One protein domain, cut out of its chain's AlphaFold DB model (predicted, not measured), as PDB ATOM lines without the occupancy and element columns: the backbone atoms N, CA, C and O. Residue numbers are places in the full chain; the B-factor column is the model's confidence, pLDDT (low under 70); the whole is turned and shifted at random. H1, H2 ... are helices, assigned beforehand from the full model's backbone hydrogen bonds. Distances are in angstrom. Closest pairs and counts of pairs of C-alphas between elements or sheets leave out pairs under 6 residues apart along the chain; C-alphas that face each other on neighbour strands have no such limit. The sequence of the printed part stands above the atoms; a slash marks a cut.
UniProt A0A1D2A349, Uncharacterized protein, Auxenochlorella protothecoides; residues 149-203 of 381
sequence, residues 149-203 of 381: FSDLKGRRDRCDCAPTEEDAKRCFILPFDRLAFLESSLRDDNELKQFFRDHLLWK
ATOM      1  N   PHE A 149     149.879 192.855 145.619       97.50
ATOM      2  CA  PHE A 149     148.867 193.406 146.525       97.50
ATOM      3  C   PHE A 149     149.479 194.243 147.669       97.50
ATOM      4  O   PHE A 149     148.900 195.247 148.079       97.50
ATOM      5  N   SER A 150     150.677 193.885 148.148       96.62
ATOM      6  CA  SER A 150     151.414 194.660 149.156       96.62
ATOM      7  C   SER A 150     151.801 196.064 148.690       96.62
ATOM      8  O   SER A 150     151.855 196.972 149.513       96.62
ATOM      9  N   ASP A 151     152.056 196.251 147.394       96.69
ATOM     10  CA  ASP A 151     152.507 197.527 146.834       96.69
ATOM     11  C   ASP A 151     151.337 198.526 146.767       96.69
ATOM     12  O   ASP A 151     151.507 199.713 147.053       96.69
ATOM     13  N   LEU A 152     150.129 198.019 146.481       97.25
ATOM     14  CA  LEU A 152     148.868 198.751 146.624       97.25
ATOM     15  C   LEU A 152     148.533 199.017 148.098       97.25
ATOM     16  O   LEU A 152     148.290 200.161 148.473       97.25
ATOM     17  N   LYS A 153     148.530 197.979 148.943       96.81
ATOM     18  CA  LYS A 153     148.133 198.091 150.356       96.81
ATOM     19  C   LYS A 153     149.037 199.039 151.145       96.81
ATOM     20  O   LYS A 153     148.532 199.835 151.927       96.81
ATOM     21  N   GLY A 154     150.346 199.001 150.893       95.81
ATOM     22  CA  GLY A 154     151.321 199.902 151.506       95.81
ATOM     23  C   GLY A 154     151.257 201.347 151.000       95.81
ATOM     24  O   GLY A 154     152.103 202.157 151.374       95.81
ATOM     25  N   ARG A 155     150.300 201.706 150.127       95.00
ATOM     26  CA  ARG A 155     150.192 203.078 149.615       95.00
ATOM     27  C   ARG A 155     149.675 204.058 150.666       95.00
ATOM     28  O   ARG A 155     150.193 205.172 150.727       95.00
ATOM     29  N   ARG A 156     148.735 203.627 151.511       93.94
ATOM     30  CA  ARG A 156     148.255 204.375 152.687       93.94
ATOM     31  C   ARG A 156     149.384 204.786 153.635       93.94
ATOM     32  O   ARG A 156     149.381 205.894 154.150       93.94
ATOM     33  N   ASP A 157     150.409 203.944 153.774       93.00
ATOM     34  CA  ASP A 157     151.513 204.141 154.719       93.00
ATOM     35  C   ASP A 157     152.563 205.166 154.211       93.00
ATOM     36  O   ASP A 157     153.604 205.355 154.839       93.00
ATOM     37  N   ARG A 158     152.326 205.828 153.060       88.75
ATOM     38  CA  ARG A 158     153.234 206.838 152.471       88.75
ATOM     39  C   ARG A 158     152.937 208.292 152.878       88.75
ATOM     40  O   ARG A 158     153.745 209.161 152.559       88.75
ATOM     41  N   CYS A 159     151.806 208.579 153.526       86.69
ATOM     42  CA  CYS A 159     151.509 209.893 154.115       86.69
ATOM     43  C   CYS A 159     150.550 209.756 155.305       86.69
ATOM     44  O   CYS A 159     149.553 209.054 155.192       86.69
ATOM     45  N   ASP A 160     150.748 210.554 156.358       88.62
ATOM     46  CA  ASP A 160     149.786 210.757 157.462       88.62
ATOM     47  C   ASP A 160     148.579 211.648 157.064       88.62
ATOM     48  O   ASP A 160     147.949 212.310 157.890       88.62
ATOM     49  N   CYS A 161     148.290 211.725 155.766       89.50
ATOM     50  CA  CYS A 161     147.236 212.531 155.169       89.50
ATOM     51  C   CYS A 161     145.860 211.956 155.537       89.50
ATOM     52  O   CYS A 161     145.684 210.738 155.571       89.50
ATOM     53  N   ALA A 162     144.841 212.803 155.709       92.31
ATOM     54  CA  ALA A 162     143.470 212.296 155.735       92.31
ATOM     55  C   ALA A 162     143.120 211.665 154.366       92.31
ATOM     56  O   ALA A 162     143.544 212.191 153.331       92.31
ATOM     57  N   PRO A 163     142.346 210.563 154.316       92.88
ATOM     58  CA  PRO A 163     141.972 209.898 153.068       92.88
ATOM     59  C   PRO A 163     140.834 210.645 152.351       92.88
ATOM     60  O   PRO A 163     139.740 210.121 152.154       92.88
ATOM     61  N   THR A 164     141.099 211.895 151.966       94.31
ATOM     62  CA  THR A 164     140.212 212.743 151.157       94.31
ATOM     63  C   THR A 164     140.870 213.062 149.816       94.31
ATOM     64  O   THR A 164     142.098 213.072 149.701       94.31
ATOM     65  N   GLU A 165     140.071 213.346 148.784       90.38
ATOM     66  CA  GLU A 165     140.607 213.693 147.461       90.38
ATOM     67  C   GLU A 165     141.489 214.959 147.507       90.38
ATOM     68  O   GLU A 165     142.521 215.025 146.836       90.38
ATOM     69  N   GLU A 166     141.122 215.942 148.335       92.12
ATOM     70  CA  GLU A 166     141.838 217.215 148.478       92.12
ATOM     71  C   GLU A 166     143.167 217.085 149.228       92.12
ATOM     72  O   GLU A 166     144.144 217.744 148.867       92.12
ATOM     73  N   ASP A 167     143.242 216.220 150.239       91.44
ATOM     74  CA  ASP A 167     144.495 215.964 150.950       91.44
ATOM     75  C   ASP A 167     145.420 215.056 150.120       91.44
ATOM     76  O   ASP A 167     146.610 215.349 149.983       91.44
ATOM     77  N   ALA A 168     144.873 214.033 149.447       91.69
ATOM     78  CA  ALA A 168     145.627 213.163 148.541       91.69
ATOM     79  C   ALA A 168     146.291 213.942 147.386       91.69
ATOM     80  O   ALA A 168     147.418 213.627 146.993       91.69
ATOM     81  N   LYS A 169     145.641 215.000 146.871       92.25
ATOM     82  CA  LYS A 169     146.206 215.904 145.848       92.25
ATOM     83  C   LYS A 169     147.516 216.575 146.270       92.25
ATOM     84  O   LYS A 169     148.319 216.883 145.391       92.25
ATOM     85  N   ARG A 170     147.753 216.789 147.572       90.19
ATOM     86  CA  ARG A 170     148.959 217.472 148.082       90.19
ATOM     87  C   ARG A 170     150.201 216.585 148.094       90.19
ATOM     88  O   ARG A 170     151.303 217.104 147.953       90.19
ATOM     89  N   CYS A 171     150.032 215.273 148.253       89.31
ATOM     90  CA  CYS A 171     151.147 214.328 148.387       89.31
ATOM     91  C   CYS A 171     151.322 213.398 147.184       89.31
ATOM     92  O   CYS A 171     152.399 212.832 147.000       89.31
ATOM     93  N   PHE A 172     150.301 213.261 146.337       92.00
ATOM     94  CA  PHE A 172     150.348 212.405 145.160       92.00
ATOM     95  C   PHE A 172     150.067 213.222 143.902       92.00
ATOM     96  O   PHE A 172     148.990 213.793 143.732       92.00
ATOM     97  N   ILE A 173     151.054 213.288 143.008       90.12
ATOM     98  CA  ILE A 173     150.937 214.003 141.731       90.12
ATOM     99  C   ILE A 173     150.071 213.194 140.754       90.12
ATOM    100  O   ILE A 173     149.197 213.750 140.091       90.12
ATOM    101  N   LEU A 174     150.276 211.874 140.705       93.12
ATOM    102  CA  LEU A 174     149.659 210.989 139.720       93.12
ATOM    103  C   LEU A 174     148.207 210.622 140.109       93.12
ATOM    104  O   LEU A 174     147.951 210.315 141.277       93.12
ATOM    105  N   PRO A 175     147.243 210.608 139.164       94.69
ATOM    106  CA  PRO A 175     145.844 210.290 139.465       94.69
ATOM    107  C   PRO A 175     145.630 208.898 140.073       94.69
ATOM    108  O   PRO A 175     144.869 208.764 141.030       94.69
ATOM    109  N   PHE A 176     146.317 207.870 139.563       96.44
ATOM    110  CA  PHE A 176     146.207 206.522 140.121       96.44
ATOM    111  C   PHE A 176     146.855 206.415 141.505       96.44
ATOM    112  O   PHE A 176     146.320 205.732 142.365       96.44
ATOM    113  N   ASP A 177     147.946 207.140 141.772       95.50
ATOM    114  CA  ASP A 177     148.564 207.171 143.103       95.50
ATOM    115  C   ASP A 177     147.613 207.738 144.171       95.50
ATOM    116  O   ASP A 177     147.600 207.246 145.302       95.50
ATOM    117  N   ARG A 178     146.795 208.740 143.808       95.19
ATOM    118  CA  ARG A 178     145.710 209.263 144.662       95.19
ATOM    119  C   ARG A 178     144.647 208.197 144.898       95.19
ATOM    120  O   ARG A 178     144.281 207.961 146.043       95.19
ATOM    121  N   LEU A 179     144.188 207.541 143.831       95.44
ATOM    122  CA  LEU A 179     143.197 206.466 143.913       95.44
ATOM    123  C   LEU A 179     143.707 205.319 144.799       95.44
ATOM    124  O   LEU A 179     143.066 204.976 145.780       95.44
ATOM    125  N   ALA A 180     144.906 204.803 144.538       96.62
ATOM    126  CA  ALA A 180     145.552 203.762 145.328       96.62
ATOM    127  C   ALA A 180     145.704 204.145 146.811       96.62
ATOM    128  O   ALA A 180     145.501 203.297 147.679       96.62
ATOM    129  N   PHE A 181     146.030 205.404 147.124       96.81
ATOM    130  CA  PHE A 181     146.062 205.898 148.505       96.81
ATOM    131  C   PHE A 181     144.676 205.886 149.161       96.81
ATOM    132  O   PHE A 181     144.533 205.329 150.247       96.81
ATOM    133  N   LEU A 182     143.659 206.454 148.506       96.44
ATOM    134  CA  LEU A 182     142.287 206.479 149.023       96.44
ATOM    135  C   LEU A 182     141.754 205.061 149.239       96.44
ATOM    136  O   LEU A 182     141.331 204.722 150.339       96.44
ATOM    137  N   GLU A 183     141.853 204.206 148.225       97.31
ATOM    138  CA  GLU A 183     141.300 202.854 148.267       97.31
ATOM    139  C   GLU A 183     142.008 201.994 149.324       97.31
ATOM    140  O   GLU A 183     141.340 201.308 150.092       97.31
ATOM    141  N   SER A 184     143.342 202.080 149.455       97.19
ATOM    142  CA  SER A 184     144.077 201.343 150.504       97.19
ATOM    143  C   SER A 184     143.858 201.872 151.929       97.19
ATOM    144  O   SER A 184     144.125 201.145 152.892       97.19
ATOM    145  N   SER A 185     143.364 203.106 152.068       96.50
ATOM    146  CA  SER A 185     143.043 203.734 153.358       96.50
ATOM    147  C   SER A 185     141.589 203.527 153.791       96.50
ATOM    148  O   SER A 185     141.318 203.517 154.989       96.50
ATOM    149  N   LEU A 186     140.661 203.396 152.837       96.31
ATOM    150  CA  LEU A 186     139.214 203.366 153.086       96.31
ATOM    151  C   LEU A 186     138.599 201.959 153.039       96.31
ATOM    152  O   LEU A 186     137.568 201.744 153.672       96.31
ATOM    153  N   ARG A 187     139.198 201.020 152.294       97.31
ATOM    154  CA  ARG A 187     138.672 199.657 152.096       97.31
ATOM    155  C   ARG A 187     139.273 198.634 153.052       97.31
ATOM    156  O   ARG A 187     140.410 198.780 153.508       97.31
ATOM    157  N   ASP A 188     138.544 197.540 153.270       97.56
ATOM    158  CA  ASP A 188     139.107 196.348 153.906       97.56
ATOM    159  C   ASP A 188     140.034 195.542 152.962       97.56
ATOM    160  O   ASP A 188     140.146 195.792 151.759       97.56
ATOM    161  N   ASP A 189     140.733 194.544 153.512       97.19
ATOM    162  CA  ASP A 189     141.683 193.710 152.765       97.19
ATOM    163  C   ASP A 189     141.049 192.873 151.635       97.19
ATOM    164  O   ASP A 189     141.764 192.452 150.726       97.19
ATOM    165  N   ASN A 190     139.749 192.574 151.686       97.75
ATOM    166  CA  ASN A 190     139.034 191.817 150.657       97.75
ATOM    167  C   ASN A 190     138.545 192.743 149.541       97.75
ATOM    168  O   ASN A 190     138.750 192.450 148.362       97.75
ATOM    169  N   GLU A 191     137.960 193.879 149.910       98.12
ATOM    170  CA  GLU A 191     137.533 194.939 148.998       98.12
ATOM    171  C   GLU A 191     138.720 195.537 148.225       98.12
ATOM    172  O   GLU A 191     138.614 195.798 147.023       98.12
ATOM    173  N   LEU A 192     139.873 195.706 148.883       98.12
ATOM    174  CA  LEU A 192     141.107 196.173 148.252       98.12
ATOM    175  C   LEU A 192     141.745 195.103 147.351       98.12
ATOM    176  O   LEU A 192     142.301 195.437 146.305       98.12
ATOM    177  N   LYS A 193     141.650 193.810 147.704       97.69
ATOM    178  CA  LYS A 193     142.044 192.716 146.790       97.69
ATOM    179  C   LYS A 193     141.163 192.689 145.551       97.69
ATOM    180  O   LYS A 193     141.664 192.418 144.464       97.69
ATOM    181  N   GLN A 194     139.873 192.982 145.695       98.00
ATOM    182  CA  GLN A 194     138.984 193.076 144.547       98.00
ATOM    183  C   GLN A 194     139.357 194.268 143.655       98.00
ATOM    184  O   GLN A 194     139.548 194.079 142.459       98.00
ATOM    185  N   PHE A 195     139.631 195.442 144.236       97.62
ATOM    186  CA  PHE A 195     140.193 196.576 143.490       97.62
ATOM    187  C   PHE A 195     141.493 196.205 142.746       97.62
ATOM    188  O   PHE A 195     141.634 196.512 141.564       97.62
ATOM    189  N   PHE A 196     142.425 195.492 143.394       97.69
ATOM    190  CA  PHE A 196     143.660 195.016 142.753       97.69
ATOM    191  C   PHE A 196     143.377 194.129 141.528       97.69
ATOM    192  O   PHE A 196     143.987 194.320 140.475       97.69
ATOM    193  N   ARG A 197     142.421 193.196 141.633       96.69
ATOM    194  CA  ARG A 197     142.000 192.332 140.514       96.69
ATOM    195  C   ARG A 197     141.400 193.105 139.350       96.69
ATOM    196  O   ARG A 197     141.629 192.726 138.209       96.69
ATOM    197  N   ASP A 198     140.615 194.134 139.647       95.75
ATOM    198  CA  ASP A 198     139.833 194.849 138.639       95.75
ATOM    199  C   ASP A 198     140.662 195.927 137.920       95.75
ATOM    200  O   ASP A 198     140.407 196.219 136.755       95.75
ATOM    201  N   HIS A 199     141.684 196.486 138.580       96.12
ATOM    202  CA  HIS A 199     142.487 197.598 138.054       96.12
ATOM    203  C   HIS A 199     143.913 197.226 137.627       96.12
ATOM    204  O   HIS A 199     144.421 197.799 136.658       96.12
ATOM    205  N   LEU A 200     144.566 196.298 138.335       96.81
ATOM    206  CA  LEU A 200     146.006 196.028 138.203       96.81
ATOM    207  C   LEU A 200     146.327 194.635 137.650       96.81
ATOM    208  O   LEU A 200     147.382 194.463 137.048       96.81
ATOM    209  N   LEU A 201     145.452 193.646 137.837       96.25
ATOM    210  CA  LEU A 201     145.686 192.267 137.401       96.25
ATOM    211  C   LEU A 201     145.279 192.052 135.932       96.25
ATOM    212  O   LEU A 201     144.111 192.189 135.579       96.25
ATOM    213  N   TRP A 202     146.221 191.615 135.099       95.38
ATOM    214  CA  TRP A 202     146.004 191.348 133.674       95.38
ATOM    215  C   TRP A 202     145.880 189.855 133.399       95.38
ATOM    216  O   TRP A 202     146.855 189.113 133.451       95.38
ATOM    217  N   LYS A 203     144.675 189.376 133.089       87.31
ATOM    218  CA  LYS A 203     144.459 187.954 132.786       87.31
ATOM    219  C   LYS A 203     144.826 187.651 131.333       87.31
ATOM    220  O   LYS A 203     144.698 188.500 130.453       87.31
TER     221      LYS A 203
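Overview. This is residues 149 to 203 of the 381 residues of an uncharacterized protein of Auxenochlorella protothecoides (UniProt A0A1D2A349). H2, H3 and H4 stand in a row along the longest axis, H3 in the middle and H4 beside it running the opposite way. Short H1 packs on both H3 and H4, and a long link leads from it to H2, steeply tilted at the row's other end. The 55 printed residues, with four named helices and no named strand, are all helix in class and compact, with a radius of gyration of 10.8 A and spans of 33 by 20 by 15 A.

Along the chain. H1, residues 149 to 153, begins at C-alpha 149 (148.867, 193.406, 146.525) and is 6.1 A long. H2, residues 165 to 171, measures 10.6 A; H3, residues 175 to 186, 16.7 A; H4, residues 189 to 199, 15.2 A, ending at C-alpha 199 (142.487, 197.598, 138.054).

Arrangement. H3 is the hub. With residues 180 to 184 alone it touches H1, closest C-alphas Lys 153 and Ser 184, 5.2 A. With residues 178 to 182 alone it touches H2, closest C-alphas Ala 168 and Arg 178, 5.5 A, at a steep tilt of 67 degrees, opposite ways. H3 and H4 form a helical hairpin and only just touch, with 3 pairs of C-alphas within 8 A, through residues 183 to 184 of H3 alone; the closest are Ser 184 and Leu 192, 6.4 A, at a shallow tilt of 21 degrees. H1 touches H4, closest C-alphas Phe 149 and Phe 196, 6.6 A. H2 is apart from H1 and H4. Every O i to N i+4 pair is within hydrogen-bond range in H1, H3 and H4; in H2 1 of 3 is, beside 2 of 4 O i to N i+3 pairs.

Size, cuts and confidence. The C-alphas farthest apart, Asp 160 and Lys 203, are 34.0 A apart. The printed part has no cut; the link H1 to H2 is long, and no printed residue is under 70 in pLDDT.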